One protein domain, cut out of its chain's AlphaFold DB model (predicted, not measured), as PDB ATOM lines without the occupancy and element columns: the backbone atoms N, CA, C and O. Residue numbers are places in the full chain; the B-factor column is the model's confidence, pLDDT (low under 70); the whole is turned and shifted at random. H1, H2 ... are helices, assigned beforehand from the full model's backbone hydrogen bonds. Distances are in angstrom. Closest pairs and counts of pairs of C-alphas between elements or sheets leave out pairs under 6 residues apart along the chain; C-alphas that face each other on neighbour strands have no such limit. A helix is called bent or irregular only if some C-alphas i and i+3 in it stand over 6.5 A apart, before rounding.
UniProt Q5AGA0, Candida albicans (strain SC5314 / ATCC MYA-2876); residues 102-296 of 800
ATOM      1  N   GLN A 102     212.026 170.094 221.223       62.68
ATOM      2  CA  GLN A 102     213.414 170.466 221.502       62.68
ATOM      3  C   GLN A 102     213.924 169.769 222.764       62.68
ATOM      4  O   GLN A 102     213.159 169.543 223.711       62.68
ATOM      5  N   THR A 103     215.227 169.489 222.818       61.29
ATOM      6  CA  THR A 103     215.846 168.937 224.033       61.29
ATOM      7  C   THR A 103     215.727 169.882 225.234       61.29
ATOM      8  O   THR A 103     215.556 169.409 226.361       61.29
ATOM      9  N   LYS A 104     215.773 171.206 225.003       79.13
ATOM     10  CA  LYS A 104     215.574 172.264 226.010       79.13
ATOM     11  C   LYS A 104     215.238 173.611 225.342       79.13
ATOM     12  O   LYS A 104     216.091 174.195 224.687       79.13
ATOM     13  N   ASP A 105     214.020 174.120 225.539       87.23
ATOM     14  CA  ASP A 105     213.535 175.377 224.933       87.23
ATOM     15  C   ASP A 105     213.923 176.609 225.776       87.23
ATOM     16  O   ASP A 105     213.166 177.052 226.651       87.23
ATOM     17  N   LEU A 106     215.129 177.135 225.536       92.68
ATOM     18  CA  LEU A 106     215.665 178.332 226.195       92.68
ATOM     19  C   LEU A 106     215.255 179.601 225.445       92.68
ATOM     20  O   LEU A 106     215.620 179.781 224.289       92.68
ATOM     21  N   ASN A 107     214.541 180.506 226.112       94.75
ATOM     22  CA  ASN A 107     214.186 181.819 225.570       94.75
ATOM     23  C   ASN A 107     215.039 182.931 226.183       94.75
ATOM     24  O   ASN A 107     215.681 182.743 227.212       94.75
ATOM     25  N   SER A 108     215.012 184.115 225.567       96.63
ATOM     26  CA  SER A 108     215.616 185.297 226.179       96.63
ATOM     27  C   SER A 108     214.885 185.704 227.463       96.63
ATOM     28  O   SER A 108     213.652 185.716 227.476       96.63
ATOM     29  N   ASN A 109     215.634 186.130 228.485       96.44
ATOM     30  CA  ASN A 109     215.094 186.680 229.737       96.44
ATOM     31  C   ASN A 109     214.195 187.909 229.505       96.44
ATOM     32  O   ASN A 109     213.260 188.140 230.264       96.44
ATOM     33  N   ILE A 110     214.410 188.652 228.411       96.90
ATOM     34  CA  ILE A 110     213.561 189.787 228.018       96.90
ATOM     35  C   ILE A 110     212.099 189.362 227.857       96.90
ATOM     36  O   ILE A 110     211.186 190.124 228.170       96.90
ATOM     37  N   TYR A 111     211.849 188.139 227.385       97.26
ATOM     38  CA  TYR A 111     210.488 187.616 227.305       97.26
ATOM     39  C   TYR A 111     209.890 187.354 228.684       97.26
ATOM     40  O   TYR A 111     208.708 187.621 228.886       97.26
ATOM     41  N   ASP A 112     210.687 186.862 229.628       94.97
ATOM     42  CA  ASP A 112     210.229 186.603 230.992       94.97
ATOM     43  C   ASP A 112     209.854 187.922 231.689       94.97
ATOM     44  O   ASP A 112     208.811 188.011 232.343       94.97
ATOM     45  N   ASP A 113     210.621 188.986 231.451       93.85
ATOM     46  CA  ASP A 113     210.298 190.339 231.911       93.85
ATOM     47  C   ASP A 113     209.024 190.887 231.257       93.85
ATOM     48  O   ASP A 113     208.154 191.428 231.940       93.85
ATOM     49  N   ILE A 114     208.844 190.700 229.948       96.44
ATOM     50  CA  ILE A 114     207.612 191.120 229.264       96.44
ATOM     51  C   ILE A 114     206.396 190.396 229.847       96.44
ATOM     52  O   ILE A 114     205.408 191.038 230.201       96.44
ATOM     53  N   PHE A 115     206.448 189.069 229.960       95.60
ATOM     54  CA  PHE A 115     205.288 188.261 230.344       95.60
ATOM     55  C   PHE A 115     205.056 188.167 231.854       95.60
ATOM     56  O   PHE A 115     203.979 187.750 232.275       95.60
ATOM     57  N   SER A 116     206.008 188.605 232.678       93.56
ATOM     58  CA  SER A 116     205.754 188.875 234.098       93.56
ATOM     59  C   SER A 116     204.963 190.172 234.314       93.56
ATOM     60  O   SER A 116     204.246 190.292 235.307       93.56
ATOM     61  N   ASN A 117     205.049 191.125 233.377       94.09
ATOM     62  CA  ASN A 117     204.383 192.428 233.466       94.09
ATOM     63  C   ASN A 117     203.117 192.543 232.602       94.09
ATOM     64  O   ASN A 117     202.238 193.352 232.909       94.09
ATOM     65  N   HIS A 118     202.997 191.740 231.542       94.72
ATOM     66  CA  HIS A 118     201.895 191.807 230.581       94.72
ATOM     67  C   HIS A 118     201.261 190.441 230.340       94.72
ATOM     68  O   HIS A 118     201.942 189.436 230.154       94.72
ATOM     69  N   LYS A 119     199.927 190.421 230.251       91.51
ATOM     70  CA  LYS A 119     199.176 189.216 229.883       91.51
ATOM     71  C   LYS A 119     199.471 188.800 228.442       91.51
ATOM     72  O   LYS A 119     199.507 189.644 227.541       91.51
ATOM     73  N   LEU A 120     199.594 187.493 228.217       91.65
ATOM     74  CA  LEU A 120     199.881 186.913 226.904       91.65
ATOM     75  C   LEU A 120     198.812 187.294 225.864       91.65
ATOM     76  O   LEU A 120     199.144 187.660 224.738       91.65
ATOM     77  N   GLU A 121     197.536 187.285 226.262       90.68
ATOM     78  CA  GLU A 121     196.382 187.665 225.433       90.68
ATOM     79  C   GLU A 121     196.510 189.106 224.945       90.68
ATOM     80  O   GLU A 121     196.238 189.407 223.786       90.68
ATOM     81  N   THR A 122     196.937 190.002 225.834       92.41
ATOM     82  CA  THR A 122     197.082 191.424 225.538       92.41
ATOM     83  C   THR A 122     198.228 191.656 224.562       92.41
ATOM     84  O   THR A 122     198.033 192.331 223.550       92.41
ATOM     85  N   VAL A 123     199.401 191.062 224.806       95.60
ATOM     86  CA  VAL A 123     200.566 191.200 223.916       95.60
ATOM     87  C   VAL A 123     200.262 190.623 222.530       95.60
ATOM     88  O   VAL A 123     200.415 191.310 221.520       95.60
ATOM     89  N   LEU A 124     199.789 189.377 222.463       94.49
ATOM     90  CA  LEU A 124     199.611 188.677 221.190       94.49
ATOM     91  C   LEU A 124     198.338 189.088 220.448       94.49
ATOM     92  O   LEU A 124     198.338 189.153 219.220       94.49
ATOM     93  N   GLY A 125     197.264 189.379 221.178       92.76
ATOM     94  CA  GLY A 125     195.950 189.692 220.622       92.76
ATOM     95  C   GLY A 125     195.766 191.149 220.202       92.76
ATOM     96  O   GLY A 125     194.806 191.437 219.489       92.76
ATOM     97  N   THR A 126     196.649 192.069 220.620       94.34
ATOM     98  CA  THR A 126     196.475 193.507 220.332       94.34
ATOM     99  C   THR A 126     197.645 194.178 219.624       94.34
ATOM    100  O   THR A 126     197.399 195.105 218.854       94.34
ATOM    101  N   LEU A 127     198.887 193.726 219.831       96.39
ATOM    102  CA  LEU A 127     200.051 194.393 219.247       96.39
ATOM    103  C   LEU A 127     200.301 193.966 217.800       96.39
ATOM    104  O   LEU A 127     200.304 192.775 217.471       96.39
ATOM    105  N   SER A 128     200.595 194.952 216.956       95.46
ATOM    106  CA  SER A 128     201.209 194.771 215.640       95.46
ATOM    107  C   SER A 128     202.661 194.297 215.754       95.46
ATOM    108  O   SER A 128     203.295 194.410 216.803       95.46
ATOM    109  N   PHE A 129     203.238 193.825 214.645       95.42
ATOM    110  CA  PHE A 129     204.648 193.424 214.607       95.42
ATOM    111  C   PHE A 129     205.593 194.546 215.064       95.42
ATOM    112  O   PHE A 129     206.477 194.315 215.886       95.42
ATOM    113  N   LYS A 130     205.366 195.780 214.592       93.13
ATOM    114  CA  LYS A 130     206.170 196.937 214.998       93.13
ATOM    115  C   LYS A 130     206.061 197.195 216.502       93.13
ATOM    116  O   LYS A 130     207.075 197.425 217.146       93.13
ATOM    117  N   GLU A 131     204.858 197.132 217.068       94.38
ATOM    118  CA  GLU A 131     204.667 197.338 218.508       94.38
ATOM    119  C   GLU A 131     205.317 196.229 219.346       94.38
ATOM    120  O   GLU A 131     205.817 196.511 220.430       94.38
ATOM    121  N   ARG A 132     205.386 194.987 218.844       95.97
ATOM    122  CA  ARG A 132     206.144 193.901 219.494       95.97
ATOM    123  C   ARG A 132     207.650 194.148 219.456       95.97
ATOM    124  O   ARG A 132     208.315 193.941 220.466       95.97
ATOM    125  N   CYS A 133     208.176 194.623 218.326       95.12
ATOM    126  CA  CYS A 133     209.571 195.063 218.224       95.12
ATOM    127  C   CYS A 133     209.863 196.190 219.226       95.12
ATOM    128  O   CYS A 133     210.847 196.121 219.963       95.12
ATOM    129  N   ASP A 134     208.985 197.194 219.294       93.16
ATOM    130  CA  ASP A 134     209.124 198.319 220.218       93.16
ATOM    131  C   ASP A 134     209.061 197.839 221.683       93.16
ATOM    132  O   ASP A 134     209.883 198.250 222.497       93.16
ATOM    133  N   LEU A 135     208.135 196.936 222.028       95.29
ATOM    134  CA  LEU A 135     208.008 196.373 223.379       95.29
ATOM    135  C   LEU A 135     209.255 195.587 223.800       95.29
ATOM    136  O   LEU A 135     209.738 195.765 224.919       95.29
ATOM    137  N   TYR A 136     209.800 194.755 222.909       96.49
ATOM    138  CA  TYR A 136     211.006 193.978 223.196       96.49
ATOM    139  C   TYR A 136     212.194 194.889 223.491       96.49
ATOM    140  O   TYR A 136     212.795 194.798 224.558       96.49
ATOM    141  N   PHE A 137     212.489 195.840 222.601       94.62
ATOM    142  CA  PHE A 137     213.626 196.738 222.809       94.62
ATOM    143  C   PHE A 137     213.404 197.721 223.961       94.62
ATOM    144  O   PHE A 137     214.369 198.055 224.643       94.62
ATOM    145  N   LYS A 138     212.163 198.130 224.259       93.98
ATOM    146  CA  LYS A 138     211.858 198.874 225.494       93.98
ATOM    147  C   LYS A 138     212.303 198.110 226.737       93.98
ATOM    148  O   LYS A 138     212.898 198.724 227.614       93.98
ATOM    149  N   ASN A 139     212.061 196.802 226.792       95.53
ATOM    150  CA  ASN A 139     212.493 195.972 227.915       95.53
ATOM    151  C   ASN A 139     214.014 195.782 227.942       95.53
ATOM    152  O   ASN A 139     214.604 195.953 229.001       95.53
ATOM    153  N   VAL A 140     214.669 195.600 226.786       95.02
ATOM    154  CA  VAL A 140     216.146 195.567 226.709       95.02
ATOM    155  C   VAL A 140     216.768 196.842 227.304       95.02
ATOM    156  O   VAL A 140     217.687 196.777 228.115       95.02
ATOM    157  N   PHE A 141     216.248 198.020 226.944       92.89
ATOM    158  CA  PHE A 141     216.719 199.297 227.497       92.89
ATOM    159  C   PHE A 141     216.314 199.527 228.960       92.89
ATOM    160  O   PHE A 141     217.022 200.235 229.675       92.89
ATOM    161  N   ALA A 142     215.171 198.994 229.392       92.57
ATOM    162  CA  ALA A 142     214.686 199.131 230.763       92.57
ATOM    163  C   ALA A 142     215.443 198.229 231.751       92.57
ATOM    164  O   ALA A 142     215.568 198.602 232.919       92.57
ATOM    165  N   GLU A 143     215.929 197.072 231.295       92.01
ATOM    166  CA  GLU A 143     216.790 196.170 232.065       92.01
ATOM    167  C   GLU A 143     218.177 196.794 232.274       92.01
ATOM    168  O   GLU A 143     218.622 196.948 233.413       92.01
ATOM    169  N   ASP A 144     218.827 197.235 231.192       91.64
ATOM    170  CA  ASP A 144     220.122 197.915 231.240       91.64
ATOM    171  C   ASP A 144     220.204 199.032 230.194       91.64
ATOM    172  O   ASP A 144     220.406 198.790 229.012       91.64
ATOM    173  N   VAL A 145     220.153 200.295 230.617       89.39
ATOM    174  CA  VAL A 145     220.272 201.446 229.701       89.39
ATOM    175  C   VAL A 145     221.613 201.492 228.944       89.39
ATOM    176  O   VAL A 145     221.701 202.095 227.866       89.39
ATOM    177  N   ASN A 146     222.656 200.841 229.468       90.60
ATOM    178  CA  ASN A 146     223.994 200.764 228.879       90.60
ATOM    179  C   ASN A 146     224.222 199.484 228.063       90.60
ATOM    180  O   ASN A 146     225.349 199.256 227.609       90.60
ATOM    181  N   TRP A 147     223.173 198.687 227.831       92.96
ATOM    182  CA  TRP A 147     223.286 197.434 227.097       92.96
ATOM    183  C   TRP A 147     223.966 197.649 225.741       92.96
ATOM    184  O   TRP A 147     223.668 198.597 225.003       92.96
ATOM    185  N   HIS A 148     224.888 196.757 225.413       94.05
ATOM    186  CA  HIS A 148     225.491 196.620 224.095       94.05
ATOM    187  C   HIS A 148     226.144 195.244 224.014       94.05
ATOM    188  O   HIS A 148     226.527 194.653 225.025       94.05
ATOM    189  N   PHE A 149     226.287 194.716 222.805       96.22
ATOM    190  CA  PHE A 149     227.102 193.532 222.603       96.22
ATOM    191  C   PHE A 149     228.571 193.895 222.738       96.22
ATOM    192  O   PHE A 149     229.004 194.963 222.319       96.22
ATOM    193  N   ASN A 150     229.342 192.980 223.309       95.07
ATOM    194  CA  ASN A 150     230.781 193.115 223.402       95.07
ATOM    195  C   ASN A 150     231.447 191.957 222.632       95.07
ATOM    196  O   ASN A 150     231.368 190.802 223.060       95.07
ATOM    197  N   PRO A 151     232.100 192.227 221.484       93.91
ATOM    198  CA  PRO A 151     232.886 191.230 220.752       93.91
ATOM    199  C   PRO A 151     234.093 190.682 221.536       93.91
ATOM    200  O   PRO A 151     234.713 189.705 221.112       93.91
ATOM    201  N   ASP A 152     234.459 191.307 222.658       92.38
ATOM    202  CA  ASP A 152     235.523 190.852 223.556       92.38
ATOM    203  C   ASP A 152     235.042 189.978 224.711       92.38
ATOM    204  O   ASP A 152     235.884 189.499 225.470       92.38
ATOM    205  N   THR A 153     233.734 189.731 224.845       92.68
ATOM    206  CA  THR A 153     233.221 188.818 225.873       92.68
ATOM    207  C   THR A 153     233.877 187.449 225.731       92.68
ATOM    208  O   THR A 153     233.696 186.756 224.728       92.68
ATOM    209  N   ARG A 154     234.633 187.061 226.760       85.51
ATOM    210  CA  ARG A 154     235.212 185.728 226.892       85.51
ATOM    211  C   ARG A 154     234.330 184.912 227.826       85.51
ATOM    212  O   ARG A 154     234.112 185.304 228.967       85.51
ATOM    213  N   TYR A 155     233.821 183.791 227.333       88.29
ATOM    214  CA  TYR A 155     233.052 182.825 228.121       88.29
ATOM    215  C   TYR A 155     234.017 181.826 228.779       88.29
ATOM    216  O   TYR A 155     233.964 180.622 228.529       88.29
ATOM    217  N   ASP A 156     234.980 182.351 229.539       76.48
ATOM    218  CA  ASP A 156     236.081 181.568 230.099       76.48
ATOM    219  C   ASP A 156     235.593 180.703 231.270       76.48
ATOM    220  O   ASP A 156     235.064 181.201 232.262       76.48
ATOM    221  N   MET A 157     235.842 179.394 231.202       72.58
ATOM    222  CA  MET A 157     235.497 178.438 232.267       72.58
ATOM    223  C   MET A 157     236.585 178.312 233.350       72.58
ATOM    224  O   MET A 157     236.651 177.310 234.070       72.58
ATOM    225  N   HIS A 158     237.494 179.284 233.455       69.48
ATOM    226  CA  HIS A 158     238.609 179.198 234.393       69.48
ATOM    227  C   HIS A 158     238.112 179.213 235.841       69.48
ATOM    228  O   HIS A 158     237.658 180.223 236.375       69.48
ATOM    229  N   PHE A 159     238.245 178.063 236.500       70.53
ATOM    230  CA  PHE A 159     237.958 177.932 237.918       70.53
ATOM    231  C   PHE A 159     239.033 178.638 238.752       70.53
ATOM    232  O   PHE A 159     240.135 178.113 238.920       70.53
ATOM    233  N   ASP A 160     238.683 179.780 239.341       78.21
ATOM    234  CA  ASP A 160     239.457 180.401 240.413       78.21
ATOM    235  C   ASP A 160     238.597 180.578 241.670       78.21
ATOM    236  O   ASP A 160     237.655 181.375 241.727       78.21
ATOM    237  N   LYS A 161     238.986 179.847 242.721       79.81
ATOM    238  CA  LYS A 161     238.363 179.874 244.050       79.81
ATOM    239  C   LYS A 161     238.413 181.248 244.732       79.81
ATOM    240  O   LYS A 161     237.730 181.465 245.732       79.81
ATOM    241  N   ASN A 162     239.257 182.161 244.255       84.16
ATOM    242  CA  ASN A 162     239.409 183.491 244.833       84.16
ATOM    243  C   ASN A 162     238.474 184.531 244.215       84.16
ATOM    244  O   ASN A 162     238.323 185.609 244.807       84.16
ATOM    245  N   THR A 163     237.829 184.212 243.090       85.54
ATOM    246  CA  THR A 163     236.890 185.116 242.419       85.54
ATOM    247  C   THR A 163     235.710 185.449 243.325       85.54
ATOM    248  O   THR A 163     235.246 184.632 244.128       85.54
ATOM    249  N   LYS A 164     235.222 186.689 243.213       88.50
ATOM    250  CA  LYS A 164     234.025 187.133 243.935       88.50
ATOM    251  C   LYS A 164     232.818 186.267 243.568       88.50
ATOM    252  O   LYS A 164     232.095 185.840 244.456       88.50
ATOM    253  N   GLU A 165     232.669 185.948 242.286       88.44
ATOM    254  CA  GLU A 165     231.572 185.125 241.777       88.44
ATOM    255  C   GLU A 165     231.556 183.718 242.382       88.44
ATOM    256  O   GLU A 165     230.509 183.272 242.848       88.44
ATOM    257  N   PHE A 166     232.710 183.045 242.484       89.84
ATOM    258  CA  PHE A 166     232.781 181.756 243.171       89.84
ATOM    259  C   PHE A 166     232.408 181.877 244.654       89.84
ATOM    260  O   PHE A 166     231.636 181.071 245.169       89.84
ATOM    261  N   LYS A 167     232.927 182.893 245.354       91.12
ATOM    262  CA  LYS A 167     232.621 183.115 246.778       91.12
ATOM    263  C   LYS A 167     231.131 183.364 247.008       91.12
ATOM    264  O   LYS A 167     230.555 182.765 247.917       91.12
ATOM    265  N   ASP A 168     230.516 184.197 246.176       91.82
ATOM    266  CA  ASP A 168     229.089 184.506 246.241       91.82
ATOM    267  C   ASP A 168     228.245 183.263 245.911       91.82
ATOM    268  O   ASP A 168     227.305 182.955 246.643       91.82
ATOM    269  N   PHE A 169     228.627 182.480 244.894       92.99
ATOM    270  CA  PHE A 169     227.969 181.211 244.562       92.99
ATOM    271  C   PHE A 169     227.996 180.224 245.732       92.99
ATOM    272  O   PHE A 169     226.953 179.692 246.114       92.99
ATOM    273  N   ILE A 170     229.169 179.995 246.331       92.49
ATOM    274  CA  ILE A 170     229.310 179.075 247.465       92.49
ATOM    275  C   ILE A 170     228.478 179.545 248.651       92.49
ATOM    276  O   ILE A 170     227.825 178.721 249.281       92.49
ATOM    277  N   LYS A 171     228.452 180.852 248.924       93.06
ATOM    278  CA  LYS A 171     227.630 181.427 249.990       93.06
ATOM    279  C   LYS A 171     226.134 181.207 249.742       93.06
ATOM    280  O   LYS A 171     225.411 180.839 250.658       93.06
ATOM    281  N   VAL A 172     225.661 181.409 248.511       93.62
ATOM    282  CA  VAL A 172     224.242 181.229 248.151       93.62
ATOM    283  C   VAL A 172     223.839 179.751 248.126       93.62
ATOM    284  O   VAL A 172     222.705 179.413 248.461       93.62
ATOM    285  N   LYS A 173     224.746 178.854 247.727       95.28
ATOM    286  CA  LYS A 173     224.478 177.415 247.573       95.28
ATOM    287  C   LYS A 173     224.969 176.563 248.745       95.28
ATOM    288  O   LYS A 173     224.909 175.343 248.641       95.28
ATOM    289  N   GLU A 174     225.419 177.169 249.844       93.39
ATOM    290  CA  GLU A 174     226.056 176.485 250.979       93.39
ATOM    291  C   GLU A 174     225.235 175.292 251.486       93.39
ATOM    292  O   GLU A 174     225.746 174.174 251.528       93.39
ATOM    293  N   LEU A 175     223.947 175.507 251.774       94.62
ATOM    294  CA  LEU A 175     223.046 174.458 252.267       94.62
ATOM    295  C   LEU A 175     222.872 173.312 251.259       94.62
ATOM    296  O   LEU A 175     222.918 172.147 251.639       94.62
ATOM    297  N   VAL A 176     222.733 173.633 249.970       95.36
ATOM    298  CA  VAL A 176     222.569 172.634 248.898       95.36
ATOM    299  C   VAL A 176     223.850 171.824 248.707       95.36
ATOM    300  O   VAL A 176     223.802 170.615 248.492       95.36
ATOM    301  N   ILE A 177     225.009 172.484 248.779       95.47
ATOM    302  CA  ILE A 177     226.319 171.830 248.700       95.47
ATOM    303  C   ILE A 177     226.492 170.882 249.883       95.47
ATOM    304  O   ILE A 177     226.908 169.744 249.682       95.47
ATOM    305  N   GLN A 178     226.161 171.340 251.092       94.25
ATOM    306  CA  GLN A 178     226.269 170.538 252.303       94.25
ATOM    307  C   GLN A 178     225.351 169.316 252.238       94.25
ATOM    308  O   GLN A 178     225.817 168.203 252.452       94.25
ATOM    309  N   GLU A 179     224.092 169.493 251.832       95.86
ATOM    310  CA  GLU A 179     223.143 168.390 251.664       95.86
ATOM    311  C   GLU A 179     223.624 167.369 250.619       95.86
ATOM    312  O   GLU A 179     223.622 166.162 250.874       95.86
ATOM    313  N   LYS A 180     224.079 167.832 249.444       95.57
ATOM    314  CA  LYS A 180     224.629 166.947 248.404       95.57
ATOM    315  C   LYS A 180     225.870 166.206 248.891       95.57
ATOM    316  O   LYS A 180     226.012 165.022 248.598       95.57
ATOM    317  N   PHE A 181     226.751 166.883 249.628       96.13
ATOM    318  CA  PHE A 181     227.959 166.278 250.178       96.13
ATOM    319  C   PHE A 181     227.634 165.243 251.257       96.13
ATOM    320  O   PHE A 181     228.161 164.135 251.214       96.13
ATOM    321  N   ASP A 182     226.713 165.550 252.171       94.79
ATOM    322  CA  ASP A 182     226.279 164.641 253.233       94.79
ATOM    323  C   ASP A 182     225.666 163.347 252.677       94.79
ATOM    324  O   ASP A 182     225.905 162.282 253.241       94.79
ATOM    325  N   LYS A 183     224.978 163.405 251.527       94.70
ATOM    326  CA  LYS A 183     224.465 162.218 250.813       94.70
ATOM    327  C   LYS A 183     225.554 161.343 250.176       94.70
ATOM    328  O   LYS A 183     225.292 160.183 249.870       94.70
ATOM    329  N   MET A 184     226.754 161.874 249.923       94.27
ATOM    330  CA  MET A 184     227.841 161.126 249.267       94.27
ATOM    331  C   MET A 184     229.049 160.844 250.157       94.27
ATOM    332  O   MET A 184     229.857 159.992 249.792       94.27
ATOM    333  N   LYS A 185     229.186 161.516 251.307       92.39
ATOM    334  CA  LYS A 185     230.378 161.417 252.162       92.39
ATOM    335  C   LYS A 185     230.654 160.000 252.660       92.39
ATOM    336  O   LYS A 185     231.814 159.633 252.756       92.39
ATOM    337  N   GLU A 186     229.622 159.178 252.866       91.44
ATOM    338  CA  GLU A 186     229.763 157.770 253.283       91.44
ATOM    339  C   GLU A 186     230.567 156.914 252.288       91.44
ATOM    340  O   GLU A 186     231.087 155.860 252.646       91.44
ATOM    341  N   LYS A 187     230.704 157.367 251.035       93.62
ATOM    342  CA  LYS A 187     231.502 156.698 249.996       93.62
ATOM    343  C   LYS A 187     232.996 157.013 250.087       93.62
ATOM    344  O   LYS A 187     233.783 156.423 249.349       93.62
ATOM    345  N   PHE A 188     233.388 157.957 250.937       92.62
ATOM    346  CA  PHE A 188     234.748 158.469 251.028       92.62
ATOM    347  C   PHE A 188     235.298 158.295 252.442       92.62
ATOM    348  O   PHE A 188     234.557 158.208 253.418       92.62
ATOM    349  N   LYS A 189     236.624 158.262 252.563       93.42
ATOM    350  CA  LYS A 189     237.280 158.332 253.870       93.42
ATOM    351  C   LYS A 189     237.252 159.770 254.379       93.42
ATOM    352  O   LYS A 189     237.345 160.703 253.585       93.42
ATOM    353  N   GLU A 190     237.200 159.951 255.696       91.39
ATOM    354  CA  GLU A 190     237.157 161.279 256.326       91.39
ATOM    355  C   GLU A 190     238.336 162.182 255.908       91.39
ATOM    356  O   GLU A 190     238.149 163.368 255.642       91.39
ATOM    357  N   GLU A 191     239.532 161.606 255.737       93.69
ATOM    358  CA  GLU A 191     240.733 162.298 255.234       93.69
ATOM    359  C   GLU A 191     240.549 162.926 253.837       93.69
ATOM    360  O   GLU A 191     241.168 163.941 253.509       93.69
ATOM    361  N   ASP A 192     239.645 162.370 253.030       94.79
ATOM    362  CA  ASP A 192     239.370 162.807 251.666       94.79
ATOM    363  C   ASP A 192     238.232 163.832 251.578       94.79
ATOM    364  O   ASP A 192     238.044 164.453 250.526       94.79
ATOM    365  N   TYR A 193     237.488 164.067 252.666       95.92
ATOM    366  CA  TYR A 193     236.278 164.894 252.647       95.92
ATOM    367  C   TYR A 193     236.524 166.298 252.101       95.92
ATOM    368  O   TYR A 193     235.772 166.771 251.254       95.92
ATOM    369  N   ASN A 194     237.613 166.951 252.508       93.31
ATOM    370  CA  ASN A 194     237.950 168.291 252.023       93.31
ATOM    371  C   ASN A 194     238.223 168.319 250.512       93.31
ATOM    372  O   ASN A 194     237.839 169.271 249.821       93.31
ATOM    373  N   ARG A 195     238.880 167.278 249.986       94.53
ATOM    374  CA  ARG A 195     239.184 167.150 248.557       94.53
ATOM    375  C   ARG A 195     237.907 166.918 247.759       94.53
ATOM    376  O   ARG A 195     237.684 167.610 246.769       94.53
ATOM    377  N   GLU A 196     237.068 165.984 248.195       95.52
ATOM    378  CA  GLU A 196     235.825 165.645 247.495       95.52
ATOM    379  C   GLU A 196     234.789 166.773 247.594       95.52
ATOM    380  O   GLU A 196     234.178 167.129 246.588       95.52
ATOM    381  N   LEU A 197     234.686 167.456 248.739       94.02
ATOM    382  CA  LEU A 197     233.880 168.672 248.877       94.02
ATOM    383  C   LEU A 197     234.365 169.774 247.924       94.02
ATOM    384  O   LEU A 197     233.556 170.461 247.304       94.02
ATOM    385  N   SER A 198     235.682 169.940 247.766       92.22
ATOM    386  CA  SER A 198     236.249 170.913 246.822       92.22
ATOM    387  C   SER A 198     235.942 170.553 245.364       92.22
ATOM    388  O   SER A 198     235.618 171.443 244.575       92.22
ATOM    389  N   LYS A 199     235.994 169.265 245.001       92.87
ATOM    390  CA  LYS A 199     235.588 168.783 243.670       92.87
ATOM    391  C   LYS A 199     234.097 168.997 243.420       92.87
ATOM    392  O   LYS A 199     233.752 169.499 242.355       92.87
ATOM    393  N   LEU A 200     233.236 168.694 244.393       94.12
ATOM    394  CA  LEU A 200     231.792 168.935 244.305       94.12
ATOM    395  C   LEU A 200     231.500 170.423 244.084       94.12
ATOM    396  O   LEU A 200     230.786 170.778 243.150       94.12
ATOM    397  N   LYS A 201     232.118 171.299 244.888       93.41
ATOM    398  CA  LYS A 201     232.022 172.758 244.735       93.41
ATOM    399  C   LYS A 201     232.458 173.216 243.343       93.41
ATOM    400  O   LYS A 201     231.765 174.022 242.730       93.41
ATOM    401  N   LYS A 202     233.579 172.690 242.831       91.54
ATOM    402  CA  LYS A 202     234.072 172.991 241.479       91.54
ATOM    403  C   LYS A 202     233.102 172.516 240.395       91.54
ATOM    404  O   LYS A 202     232.822 173.289 239.487       91.54
ATOM    405  N   SER A 203     232.589 171.289 240.491       92.13
ATOM    406  CA  SER A 203     231.626 170.735 239.529       92.13
ATOM    407  C   SER A 203     230.350 171.567 239.495       92.13
ATOM    408  O   SER A 203     230.010 172.102 238.452       92.13
ATOM    409  N   MET A 204     229.721 171.789 240.655       93.88
ATOM    410  CA  MET A 204     228.491 172.579 240.751       93.88
ATOM    411  C   MET A 204     228.676 174.016 240.255       93.88
ATOM    412  O   MET A 204     227.761 174.579 239.663       93.88
ATOM    413  N   PHE A 205     229.844 174.616 240.498       92.37
ATOM    414  CA  PHE A 205     230.153 175.944 239.976       92.37
ATOM    415  C   PHE A 205     230.377 175.938 238.460       92.37
ATOM    416  O   PHE A 205     229.954 176.864 237.781       92.37
ATOM    417  N   THR A 206     231.007 174.893 237.919       91.00
ATOM    418  CA  THR A 206     231.202 174.726 236.471       91.00
ATOM    419  C   THR A 206     229.858 174.567 235.761       91.00
ATOM    420  O   THR A 206     229.620 175.240 234.763       91.00
ATOM    421  N   ASP A 207     228.956 173.753 236.315       90.66
ATOM    422  CA  ASP A 207     227.597 173.570 235.792       90.66
ATOM    423  C   ASP A 207     226.810 174.888 235.834       90.66
ATOM    424  O   ASP A 207     226.193 175.277 234.846       90.66
ATOM    425  N   PHE A 208     226.908 175.629 236.944       91.96
ATOM    426  CA  PHE A 208     226.317 176.962 237.073       91.96
ATOM    427  C   PHE A 208     226.852 177.953 236.028       91.96
ATOM    428  O   PHE A 208     226.064 178.673 235.418       91.96
ATOM    429  N   LEU A 209     228.171 177.992 235.806       91.12
ATOM    430  CA  LEU A 209     228.770 178.857 234.788       91.12
ATOM    431  C   LEU A 209     228.323 178.464 233.379       91.12
ATOM    432  O   LEU A 209     228.014 179.348 232.587       91.12
ATOM    433  N   ASN A 210     228.234 177.167 233.079       90.97
ATOM    434  CA  ASN A 210     227.732 176.687 231.792       90.97
ATOM    435  C   ASN A 210     226.291 177.141 231.549       90.97
ATOM    436  O   ASN A 210     226.008 177.724 230.507       90.97
ATOM    437  N   GLU A 211     225.393 176.936 232.516       91.24
ATOM    438  CA  GLU A 211     223.997 177.382 232.412       91.24
ATOM    439  C   GLU A 211     223.896 178.904 232.251       91.24
ATOM    440  O   GLU A 211     223.133 179.394 231.416       91.24
ATOM    441  N   LYS A 212     224.694 179.659 233.016       93.19
ATOM    442  CA  LYS A 212     224.751 181.122 232.934       93.19
ATOM    443  C   LYS A 212     225.228 181.591 231.558       93.19
ATOM    444  O   LYS A 212     224.575 182.430 230.944       93.19
ATOM    445  N   PHE A 213     226.344 181.054 231.066       94.41
ATOM    446  CA  PHE A 213     226.907 181.430 229.769       94.41
ATOM    447  C   PHE A 213     225.994 181.030 228.612       94.41
ATOM    448  O   PHE A 213     225.821 181.825 227.692       94.41
ATOM    449  N   GLU A 214     225.358 179.855 228.666       94.88
ATOM    450  CA  GLU A 214     224.332 179.478 227.687       94.88
ATOM    451  C   GLU A 214     223.192 180.502 227.666       94.88
ATOM    452  O   GLU A 214     222.838 180.988 226.594       94.88
ATOM    453  N   GLN A 215     222.663 180.899 228.830       95.95
ATOM    454  CA  GLN A 215     221.584 181.889 228.901       95.95
ATOM    455  C   GLN A 215     222.014 183.270 228.379       95.95
ATOM    456  O   GLN A 215     221.257 183.927 227.662       95.95
ATOM    457  N   GLU A 216     223.233 183.719 228.686       96.09
ATOM    458  CA  GLU A 216     223.786 184.971 228.151       96.09
ATOM    459  C   GLU A 216     223.928 184.931 226.624       96.09
ATOM    460  O   GLU A 216     223.606 185.908 225.939       96.09
ATOM    461  N   ILE A 217     224.382 183.801 226.074       97.54
ATOM    462  CA  ILE A 217     224.486 183.605 224.626       97.54
ATOM    463  C   ILE A 217     223.093 183.599 223.992       97.54
ATOM    464  O   ILE A 217     222.883 184.311 223.012       97.54
ATOM    465  N   VAL A 218     222.123 182.880 224.563       97.74
ATOM    466  CA  VAL A 218     220.729 182.860 224.087       97.74
ATOM    467  C   VAL A 218     220.131 184.267 224.082       97.74
ATOM    468  O   VAL A 218     219.585 184.694 223.065       97.74
ATOM    469  N   ASN A 219     220.306 185.039 225.160       97.73
ATOM    470  CA  ASN A 219     219.854 186.433 225.238       97.73
ATOM    471  C   ASN A 219     220.452 187.292 224.114       97.73
ATOM    472  O   ASN A 219     219.738 188.060 223.454       97.73
ATOM    473  N   ARG A 220     221.760 187.148 223.871       97.62
ATOM    474  CA  ARG A 220     222.485 187.854 222.808       97.62
ATOM    475  C   ARG A 220     221.985 187.452 221.421       97.62
ATOM    476  O   ARG A 220     221.699 188.330 220.610       97.62
ATOM    477  N   LEU A 221     221.862 186.157 221.143       98.50
ATOM    478  CA  LEU A 221     221.438 185.642 219.839       98.50
ATOM    479  C   LEU A 221     219.974 185.977 219.538       98.50
ATOM    480  O   LEU A 221     219.694 186.434 218.431       98.50
ATOM    481  N   SER A 222     219.064 185.858 220.514       98.42
ATOM    482  CA  SER A 222     217.663 186.287 220.378       98.42
ATOM    483  C   SER A 222     217.562 187.773 220.082       98.42
ATOM    484  O   SER A 222     216.975 188.160 219.073       98.42
ATOM    485  N   THR A 223     218.222 188.615 220.874       97.90
ATOM    486  CA  THR A 223     218.218 190.063 220.628       97.90
ATOM    487  C   THR A 223     218.799 190.408 219.251       97.90
ATOM    488  O   THR A 223     218.269 191.284 218.566       97.90
ATOM    489  N   PHE A 224     219.831 189.688 218.797       98.31
ATOM    490  CA  PHE A 224     220.435 189.866 217.475       98.31
ATOM    491  C   PHE A 224     219.467 189.525 216.325       98.31
ATOM    492  O   PHE A 224     219.228 190.370 215.459       98.31
ATOM    493  N   ARG A 225     218.853 188.330 216.319       98.13
ATOM    494  CA  ARG A 225     217.908 187.924 215.254       98.13
ATOM    495  C   ARG A 225     216.637 188.774 215.238       98.13
ATOM    496  O   ARG A 225     216.165 189.152 214.166       98.13
ATOM    497  N   ILE A 226     216.135 189.160 216.413       98.01
ATOM    498  CA  ILE A 226     214.974 190.052 216.533       98.01
ATOM    499  C   ILE A 226     215.322 191.447 216.006       98.01
ATOM    500  O   ILE A 226     214.552 191.992 215.220       98.01
ATOM    501  N   PHE A 227     216.489 192.014 216.351       97.12
ATOM    502  CA  PHE A 227     216.934 193.306 215.806       97.12
ATOM    503  C   PHE A 227     216.943 193.296 214.274       97.12
ATOM    504  O   PHE A 227     216.391 194.197 213.637       97.12
ATOM    505  N   ASN A 228     217.536 192.256 213.692       97.24
ATOM    506  CA  ASN A 228     217.669 192.111 212.250       97.24
ATOM    507  C   ASN A 228     216.304 192.066 211.558       97.24
ATOM    508  O   ASN A 228     216.034 192.869 210.661       97.24
ATOM    509  N   LYS A 229     215.395 191.221 212.055       96.34
ATOM    510  CA  LYS A 229     214.032 191.113 211.522       96.34
ATOM    511  C   LYS A 229     213.217 192.398 211.713       96.34
ATOM    512  O   LYS A 229     212.468 192.793 210.819       96.34
ATOM    513  N   CYS A 230     213.371 193.069 212.855       94.92
ATOM    514  CA  CYS A 230     212.623 194.275 213.212       94.92
ATOM    515  C   CYS A 230     213.099 195.542 212.496       94.92
ATOM    516  O   CYS A 230     212.275 196.425 212.249       94.92
ATOM    517  N   TYR A 231     214.394 195.664 212.175       93.73
ATOM    518  CA  TYR A 231     214.980 196.942 211.748       93.73
ATOM    519  C   TYR A 231     215.911 196.881 210.536       93.73
ATOM    520  O   TYR A 231     216.131 197.932 209.930       93.73
ATOM    521  N   ILE A 232     216.442 195.711 210.165       94.44
ATOM    522  CA  ILE A 232     217.330 195.564 209.001       94.44
ATOM    523  C   ILE A 232     216.549 195.111 207.765       94.44
ATOM    524  O   ILE A 232     216.647 195.762 206.728       94.44
ATOM    525  N   THR A 233     215.729 194.061 207.882       94.67
ATOM    526  CA  THR A 233     214.949 193.485 206.762       94.67
ATOM    527  C   THR A 233     213.467 193.867 206.783       94.67
ATOM    528  O   THR A 233     212.655 193.355 206.020       94.67
ATOM    529  N   ASN A 234     213.079 194.805 207.648       92.57
ATOM    530  CA  ASN A 234     211.680 195.201 207.836       92.57
ATOM    531  C   ASN A 234     211.058 195.999 206.672       92.57
ATOM    532  O   ASN A 234     209.908 196.415 206.778       92.57
ATOM    533  N   ASP A 235     211.808 196.253 205.602       92.88
ATOM    534  CA  ASP A 235     211.336 196.846 204.350       92.88
ATOM    535  C   ASP A 235     211.069 195.809 203.249       92.88
ATOM    536  O   ASP A 235     210.570 196.168 202.182       92.88
ATOM    537  N   GLU A 236     211.366 194.530 203.477       93.62
ATOM    538  CA  GLU A 236     211.164 193.474 202.487       93.62
ATOM    539  C   GLU A 236     209.692 193.110 202.359       93.62
ATOM    540  O   GLU A 236     209.068 192.579 203.276       93.62
ATOM    541  N   THR A 237     209.131 193.344 201.174       94.60
ATOM    542  CA  THR A 237     207.706 193.103 200.904       94.60
ATOM    543  C   THR A 237     207.289 191.650 201.176       94.60
ATOM    544  O   THR A 237     206.247 191.462 201.810       94.60
ATOM    545  N   PRO A 238     208.058 190.613 200.772       92.72
ATOM    546  CA  PRO A 238     207.715 189.227 201.098       92.72
ATOM    547  C   PRO A 238     207.637 188.972 202.610       92.72
ATOM    548  O   PRO A 238     206.663 188.381 203.079       92.72
ATOM    549  N   GLN A 239     208.611 189.478 203.376       94.03
ATOM    550  CA  GLN A 239     208.636 189.348 204.833       94.03
ATOM    551  C   GLN A 239     207.445 190.077 205.472       94.03
ATOM    552  O   GLN A 239     206.744 189.499 206.302       94.03
ATOM    553  N   ILE A 240     207.181 191.322 205.068       95.02
ATOM    554  CA  ILE A 240     206.065 192.131 205.582       95.02
ATOM    555  C   ILE A 240     204.729 191.414 205.366       95.02
ATOM    556  O   ILE A 240     203.924 191.319 206.291       95.02
ATOM    557  N   ASN A 241     204.503 190.871 204.168       96.23
ATOM    558  CA  ASN A 241     203.269 190.154 203.848       96.23
ATOM    559  C   ASN A 241     203.102 188.902 204.718       96.23
ATOM    560  O   ASN A 241     202.038 188.715 205.312       96.23
ATOM    561  N   LYS A 242     204.160 188.088 204.848       95.44
ATOM    562  CA  LYS A 242     204.162 186.879 205.688       95.44
ATOM    563  C   LYS A 242     203.863 187.214 207.153       95.44
ATOM    564  O   LYS A 242     202.987 186.604 207.759       95.44
ATOM    565  N   ILE A 243     204.528 188.232 207.698       96.24
ATOM    566  CA  ILE A 243     204.347 188.668 209.086       96.24
ATOM    567  C   ILE A 243     202.938 189.221 209.321       96.24
ATOM    568  O   ILE A 243     202.308 188.878 210.318       96.24
ATOM    569  N   ASN A 244     202.408 190.052 208.421       96.22
ATOM    570  CA  ASN A 244     201.057 190.600 208.572       96.22
ATOM    571  C   ASN A 244     199.999 189.493 208.578       96.22
ATOM    572  O   ASN A 244     199.058 189.542 209.374       96.22
ATOM    573  N   GLN A 245     200.171 188.472 207.737       96.45
ATOM    574  CA  GLN A 245     199.309 187.295 207.737       96.45
ATOM    575  C   GLN A 245     199.447 186.498 209.040       96.45
ATOM    576  O   GLN A 245     198.434 186.154 209.649       96.45
ATOM    577  N   PHE A 246     200.678 186.254 209.502       94.94
ATOM    578  CA  PHE A 246     200.954 185.583 210.775       94.94
ATOM    579  C   PHE A 246     200.278 186.289 211.958       94.94
ATOM    580  O   PHE A 246     199.520 185.660 212.695       94.94
ATOM    581  N   ILE A 247     200.484 187.602 212.104       95.84
ATOM    582  CA  ILE A 247     199.898 188.404 213.187       95.84
ATOM    583  C   ILE A 247     198.371 188.367 213.118       95.84
ATOM    584  O   ILE A 247     197.726 188.142 214.138       95.84
ATOM    585  N   THR A 248     197.789 188.531 211.927       95.75
ATOM    586  CA  THR A 248     196.328 188.502 211.737       95.75
ATOM    587  C   THR A 248     195.733 187.159 212.167       95.75
ATOM    588  O   THR A 248     194.760 187.115 212.924       95.75
ATOM    589  N   ASN A 249     196.343 186.055 211.733       93.42
ATOM    590  CA  ASN A 249     195.907 184.705 212.086       93.42
ATOM    591  C   ASN A 249     196.056 184.437 213.586       93.42
ATOM    592  O   ASN A 249     195.153 183.878 214.209       93.42
ATOM    593  N   GLN A 250     197.171 184.868 214.179       93.27
ATOM    594  CA  GLN A 250     197.417 184.707 215.606       93.27
ATOM    595  C   GLN A 250     196.435 185.530 216.446       93.27
ATOM    596  O   GLN A 250     195.885 185.005 217.406       93.27
ATOM    597  N   GLN A 251     196.164 186.786 216.082       93.23
ATOM    598  CA  GLN A 251     195.198 187.634 216.790       93.23
ATOM    599  C   GLN A 251     193.794 187.026 216.777       93.23
ATOM    600  O   GLN A 251     193.120 187.035 217.806       93.23
ATOM    601  N   LYS A 252     193.376 186.442 215.648       90.24
ATOM    602  CA  LYS A 252     192.114 185.700 215.556       90.24
ATOM    603  C   LYS A 252     192.100 184.496 216.503       90.24
ATOM    604  O   LYS A 252     191.169 184.351 217.285       90.24
ATOM    605  N   LEU A 253     193.157 183.684 216.496       88.06
ATOM    606  CA  LEU A 253     193.264 182.513 217.369       88.06
ATOM    607  C   LEU A 253     193.259 182.892 218.860       88.06
ATOM    608  O   LEU A 253     192.598 182.241 219.663       88.06
ATOM    609  N   VAL A 254     193.948 183.974 219.234       90.44
ATOM    610  CA  VAL A 254     193.934 184.503 220.607       90.44
ATOM    611  C   VAL A 254     192.520 184.938 221.005       90.44
ATOM    612  O   VAL A 254     192.090 184.624 222.111       90.44
ATOM    613  N   GLN A 255     191.778 185.606 220.115       85.77
ATOM    614  CA  GLN A 255     190.380 185.985 220.364       85.77
ATOM    615  C   GLN A 255     189.465 184.762 220.525       85.77
ATOM    616  O   GLN A 255     188.632 184.752 221.428       85.77
ATOM    617  N   ASP A 256     189.647 183.723 219.708       82.56
ATOM    618  CA  ASP A 256     188.847 182.492 219.763       82.56
ATOM    619  C   ASP A 256     189.094 181.680 221.054       82.56
ATOM    620  O   ASP A 256     188.188 181.015 221.571       82.56
ATOM    621  N   ILE A 257     190.319 181.739 221.594       80.40
ATOM    622  CA  ILE A 257     190.720 181.071 222.844       80.40
ATOM    623  C   ILE A 257     190.336 181.891 224.085       80.40
ATOM    624  O   ILE A 257     190.174 181.312 225.159       80.40
ATOM    625  N   HIS A 258     190.169 183.212 223.965       72.98
ATOM    626  CA  HIS A 258     189.864 184.106 225.084       72.98
ATOM    627  C   HIS A 258     188.473 183.820 225.691       72.98
ATOM    628  O   HIS A 258     187.452 184.406 225.321       72.98
ATOM    629  N   ARG A 259     188.441 182.900 226.660       65.99
ATOM    630  CA  ARG A 259     187.262 182.441 227.408       65.99
ATOM    631  C   ARG A 259     187.436 182.697 228.899       65.99
ATOM    632  O   ARG A 259     188.557 182.633 229.399       65.99
ATOM    633  N   ASP A 260     186.336 182.967 229.592       58.87
ATOM    634  CA  ASP A 260     186.308 183.076 231.048       58.87
ATOM    635  C   ASP A 260     186.479 181.708 231.738       58.87
ATOM    636  O   ASP A 260     186.426 180.651 231.105       58.87
ATOM    637  N   GLU A 261     186.672 181.721 233.062       50.93
ATOM    638  CA  GLU A 261     186.838 180.514 233.895       50.93
ATOM    639  C   GLU A 261     185.637 179.546 233.828       50.93
ATOM    640  O   GLU A 261     185.766 178.378 234.185       50.93
ATOM    641  N   SER A 262     184.473 180.005 233.352       51.51
ATOM    642  CA  SER A 262     183.249 179.206 233.196       51.51
ATOM    643  C   SER A 262     183.091 178.615 231.788       51.51
ATOM    644  O   SER A 262     182.071 177.993 231.492       51.51
ATOM    645  N   GLY A 263     184.081 178.799 230.907       53.92
ATOM    646  CA  GLY A 263     184.070 178.305 229.529       53.92
ATOM    647  C   GLY A 263     183.236 179.146 228.557       53.92
ATOM    648  O   GLY A 263     183.139 178.779 227.382       53.92
ATOM    649  N   ASN A 264     182.667 180.270 229.000       58.35
ATOM    650  CA  ASN A 264     181.980 181.213 228.121       58.35
ATOM    651  C   ASN A 264     183.004 182.148 227.467       58.35
ATOM    652  O   ASN A 264     184.053 182.442 228.036       58.35
ATOM    653  N   PHE A 265     182.714 182.652 226.265       55.78
ATOM    654  CA  PHE A 265     183.519 183.735 225.690       55.78
ATOM    655  C   PHE A 265     183.579 184.908 226.675       55.78
ATOM    656  O   PHE A 265     182.531 185.341 227.168       55.78
ATOM    657  N   TYR A 266     184.773 185.465 226.913       59.27
ATOM    658  CA  TYR A 266     184.854 186.773 227.558       59.27
ATOM    659  C   TYR A 266     184.004 187.744 226.727       59.27
ATOM    660  O   TYR A 266     184.289 188.004 225.561       59.27
ATOM    661  N   LYS A 267     182.935 188.293 227.318       52.18
ATOM    662  CA  LYS A 267     182.127 189.342 226.666       52.18
ATOM    663  C   LYS A 267     182.936 190.624 226.420       52.18
ATOM    664  O   LYS A 267     182.515 191.467 225.631       52.18
ATOM    665  N   SER A 268     184.063 190.794 227.108       63.44
ATOM    666  CA  SER A 268     184.950 191.947 226.986       63.44
ATOM    667  C   SER A 268     186.005 191.741 225.902       63.44
ATOM    668  O   SER A 268     186.710 190.737 225.878       63.44
ATOM    669  N   LYS A 269     186.152 192.751 225.042       76.41
ATOM    670  CA  LYS A 269     187.293 192.915 224.135       76.41
ATOM    671  C   LYS A 269     188.610 192.825 224.923       76.41
ATOM    672  O   LYS A 269     188.687 193.396 226.005       76.41
ATOM    673  N   ILE A 270     189.633 192.172 224.360       84.21
ATOM    674  CA  ILE A 270     190.985 192.132 224.943       84.21
ATOM    675  C   ILE A 270     191.465 193.569 225.187       84.21
ATOM    676  O   ILE A 270     191.449 194.402 224.271       84.21
ATOM    677  N   ASP A 271     191.882 193.855 226.419       86.00
ATOM    678  CA  ASP A 271     192.391 195.169 226.795       86.00
ATOM    679  C   ASP A 271     193.638 195.526 225.983       86.00
ATOM    680  O   ASP A 271     194.527 194.697 225.781       86.00
ATOM    681  N   LYS A 272     193.725 196.786 225.542       89.88
ATOM    682  CA  LYS A 272     194.949 197.311 224.924       89.88
ATOM    683  C   LYS A 272     196.084 197.315 225.945       89.88
ATOM    684  O   LYS A 272     195.879 197.719 227.090       89.88
ATOM    685  N   LEU A 273     197.285 196.952 225.497       93.81
ATOM    686  CA  LEU A 273     198.478 196.981 226.336       93.81
ATOM    687  C   LEU A 273     198.757 198.399 226.850       93.81
ATOM    688  O   LEU A 273     198.801 199.360 226.081       93.81
ATOM    689  N   LYS A 274     198.964 198.517 228.163       93.82
ATOM    690  CA  LYS A 274     199.481 199.725 228.809       93.82
ATOM    691  C   LYS A 274     200.907 199.441 229.246       93.82
ATOM    692  O   LYS A 274     201.131 198.484 229.977       93.82
ATOM    693  N   LEU A 275     201.847 200.271 228.805       94.08
ATOM    694  CA  LEU A 275     203.243 200.151 229.215       94.08
ATOM    695  C   LEU A 275     203.372 200.327 230.732       94.08
ATOM    696  O   LEU A 275     202.691 201.158 231.338       94.08
ATOM    697  N   THR A 276     204.286 199.573 231.326       93.89
ATOM    698  CA  THR A 276     204.766 199.822 232.684       93.89
ATOM    699  C   THR A 276     205.476 201.174 232.754       93.89
ATOM    700  O   THR A 276     205.934 201.718 231.746       93.89
ATOM    701  N   ASN A 277     205.645 201.704 233.967       92.69
ATOM    702  CA  ASN A 277     206.396 202.945 234.163       92.69
ATOM    703  C   ASN A 277     207.826 202.846 233.604       92.69
ATOM    704  O   ASN A 277     208.300 203.802 233.003       92.69
ATOM    705  N   LYS A 278     208.497 201.693 233.742       90.84
ATOM    706  CA  LYS A 278     209.851 201.487 233.204       90.84
ATOM    707  C   LYS A 278     209.872 201.515 231.672       90.84
ATOM    708  O   LYS A 278     210.681 202.226 231.087       90.84
ATOM    709  N   GLU A 279     208.954 200.809 231.017       93.16
ATOM    710  CA  GLU A 279     208.869 200.775 229.548       93.16
ATOM    711  C   GLU A 279     208.425 202.117 228.943       93.16
ATOM    712  O   GLU A 279     208.796 202.456 227.814       93.16
ATOM    713  N   ALA A 280     207.610 202.882 229.675       91.05
ATOM    714  CA  ALA A 280     207.166 204.213 229.272       91.05
ATOM    715  C   ALA A 280     208.300 205.251 229.318       91.05
ATOM    716  O   ALA A 280     208.272 206.196 228.534       91.05
ATOM    717  N   LEU A 281     209.309 205.061 230.179       88.47
ATOM    718  CA  LEU A 281     210.492 205.931 230.252       88.47
ATOM    719  C   LEU A 281     211.431 205.773 229.047       88.47
ATOM    720  O   LEU A 281     212.214 206.679 228.762       88.47
ATOM    721  N   VAL A 282     211.365 204.648 228.329       86.18
ATOM    722  CA  VAL A 282     212.199 204.399 227.147       86.18
ATOM    723  C   VAL A 282     211.509 204.947 225.898       86.18
ATOM    724  O   VAL A 282     210.595 204.321 225.358       86.18
ATOM    725  N   ASP A 283     211.956 206.093 225.391       80.21
ATOM    726  CA  ASP A 283     211.442 206.643 224.133       80.21
ATOM    727  C   ASP A 283     212.210 206.111 222.904       80.21
ATOM    728  O   ASP A 283     213.290 206.593 222.545       80.21
ATOM    729  N   LEU A 284     211.610 205.128 222.224       70.79
ATOM    730  CA  LEU A 284     212.104 204.588 220.952       70.79
ATOM    731  C   LEU A 284     211.837 205.498 219.738       70.79
ATOM    732  O   LEU A 284     212.460 205.321 218.694       70.79
ATOM    733  N   MET A 285     210.947 206.493 219.831       55.88
ATOM    734  CA  MET A 285     210.737 207.453 218.735       55.88
ATOM    735  C   MET A 285     211.871 208.481 218.658       55.88
ATOM    736  O   MET A 285     212.260 208.884 217.559       55.88
ATOM    737  N   VAL A 286     212.439 208.860 219.808       52.58
ATOM    738  CA  VAL A 286     213.681 209.651 219.882       52.58
ATOM    739  C   VAL A 286     214.895 208.786 219.523       52.58
ATOM    740  O   VAL A 286     215.784 209.238 218.800       52.58
ATOM    741  N   THR A 287     214.908 207.516 219.940       56.90
ATOM    742  CA  THR A 287     215.944 206.535 219.571       56.90
ATOM    743  C   THR A 287     215.556 205.728 218.327       56.90
ATOM    744  O   THR A 287     215.255 204.539 218.387       56.90
ATOM    745  N   LYS A 288     215.580 206.380 217.154       73.40
ATOM    746  CA  LYS A 288     215.405 205.696 215.855       73.40
ATOM    747  C   LYS A 288     216.350 204.490 215.764       73.40
ATOM    748  O   LYS A 288     217.476 204.574 216.228       73.40
ATOM    749  N   SER A 289     215.968 203.395 215.107       79.63
ATOM    750  CA  SER A 289     216.802 202.173 215.043       79.63
ATOM    751  C   SER A 289     218.252 202.407 214.589       79.63
ATOM    752  O   SER A 289     219.182 201.773 215.092       79.63
ATOM    753  N   SER A 290     218.480 203.389 213.710       83.33
ATOM    754  CA  SER A 290     219.818 203.832 213.299       83.33
ATOM    755  C   SER A 290     220.700 204.319 214.461       83.33
ATOM    756  O   SER A 290     221.928 204.195 214.401       83.33
ATOM    757  N   THR A 291     220.101 204.872 215.522       82.90
ATOM    758  CA  THR A 291     220.807 205.425 216.685       82.90
ATOM    759  C   THR A 291     221.365 204.345 217.591       82.90
ATOM    760  O   THR A 291     222.336 204.625 218.281       82.90
ATOM    761  N   PHE A 292     220.819 203.125 217.591       89.42
ATOM    762  CA  PHE A 292     221.291 202.043 218.462       89.42
ATOM    763  C   PHE A 292     221.789 200.792 217.728       89.42
ATOM    764  O   PHE A 292     222.276 199.876 218.378       89.42
ATOM    765  N   GLU A 293     221.804 200.779 216.390       93.72
ATOM    766  CA  GLU A 293     222.467 199.733 215.586       93.72
ATOM    767  C   GLU A 293     223.908 199.444 216.048       93.72
ATOM    768  O   GLU A 293     224.321 198.292 216.089       93.72
ATOM    769  N   HIS A 294     224.655 200.470 216.474       93.58
ATOM    770  CA  HIS A 294     226.034 200.327 216.960       93.58
ATOM    771  C   HIS A 294     226.145 199.512 218.262       93.58
ATOM    772  O   HIS A 294     227.223 199.032 218.588       93.58
ATOM    773  N   ARG A 295     225.049 199.350 219.015       94.74
ATOM    774  CA  ARG A 295     225.002 198.487 220.205       94.74
ATOM    775  C   ARG A 295     224.895 197.013 219.827       94.74
ATOM    776  O   ARG A 295     225.386 196.167 220.563       94.74
ATOM    777  N   VAL A 296     224.278 196.712 218.683       95.82
ATOM    778  CA  VAL A 296     224.146 195.351 218.133       95.82
ATOM    779  C   VAL A 296     225.364 194.993 217.275       95.82
ATOM    780  O   VAL A 296     225.871 193.878 217.351       95.82
TER     781      VAL A 296
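Overview. This is residues 102 to 296 of the 800 residues of a protein of Candida albicans (strain SC5314 / ATCC MYA-2876) (UniProt Q5AGA0). One very long helix, H5, forms a beam with a helix cluster at one end and the sharply bent H4 folded back at the other. The cluster holds H1, H2, H3 and H6 around that end, with short H7 on H3 and H8 beside H5. The printed part has 195 residues, with eight named helices, H1 to H8 in order, and no named strand: all helix. It is loose, with a radius of gyration of the C-alphas of 23.0 A and spans of 68 by 50 by 33 A.

Along the chain. H1 is residues 109 to 117, beginning at C-alpha 109 (215.094, 186.680, 229.737); H2 is 120 to 126, H3 129 to 143, 21.4 A. H4, 164 to 187, was assigned by its hydrogen bonds as one helix but is bent, C-alphas 172 and 175 being 8.0 A apart; its arms are H4a, 164 to 172, and H4b, 175 to 187. H5, 190 to 232, is 61.7 A; H6, 237 to 257, is 30.2 A. H7 is 277 to 281, and H8, 289 to 296, ends at C-alpha 296 (224.146, 195.351, 218.133). H4b, H5 and H8 are irregular: C-alphas 183 and 186, 191 and 194, and 291 and 294 are each 7.3 A apart.

Arrangement. H3 is the hub. Its closest C-alphas to H1 are Asn 139 and Ile 110, 6.3 A, where they touch about perpendicular, at 80 degrees. H3 touches H5 with residues 130 to 133 alone, at a steep tilt of 40 degrees, opposite ways; the closest C-alphas, of Cys 133 and Cys 230, are 5.9 A apart. H3 touches H7, with the C-alphas of Lys 138 and Glu 279 closest at 5.4 A. H2 touches H6, the closest C-alphas being those of Gly 125 and Gln 251, 4.4 A. H4b touches H5, with the C-alphas of Phe 181 and Leu 197 closest at 6.5 A. H4a and H8 only just touch H5, each with 3 pairs of C-alphas within 8 A; the closest are Phe 166 and Phe 205, 7.1 A, and Ser 289 and Tyr 231, 6.4 A. The helix packing is mostly crossed, with 1 shallow tilt among 7 touching pairs that have a tilt. Every O i to N i+4 pair is within hydrogen-bond range in H1, H2, H3, H4a, H6 and H7; the counts are 7 of 9 in H4b, 37 of 39 in H5 and 1 of 4 in H8, where 3 of 5 O i to N i+3 pairs are within range.

Size, cuts and confidence. The C-alphas farthest apart, of Glu 191 and Thr 237, are 70.7 A apart. The printed part has no cut. The links H3 to H4 and H6 to H7 are long. The mean pLDDT of the printed part is 89.3; residues 102 to 103, 158, 259 to 268 and 285 to 287 are under 70.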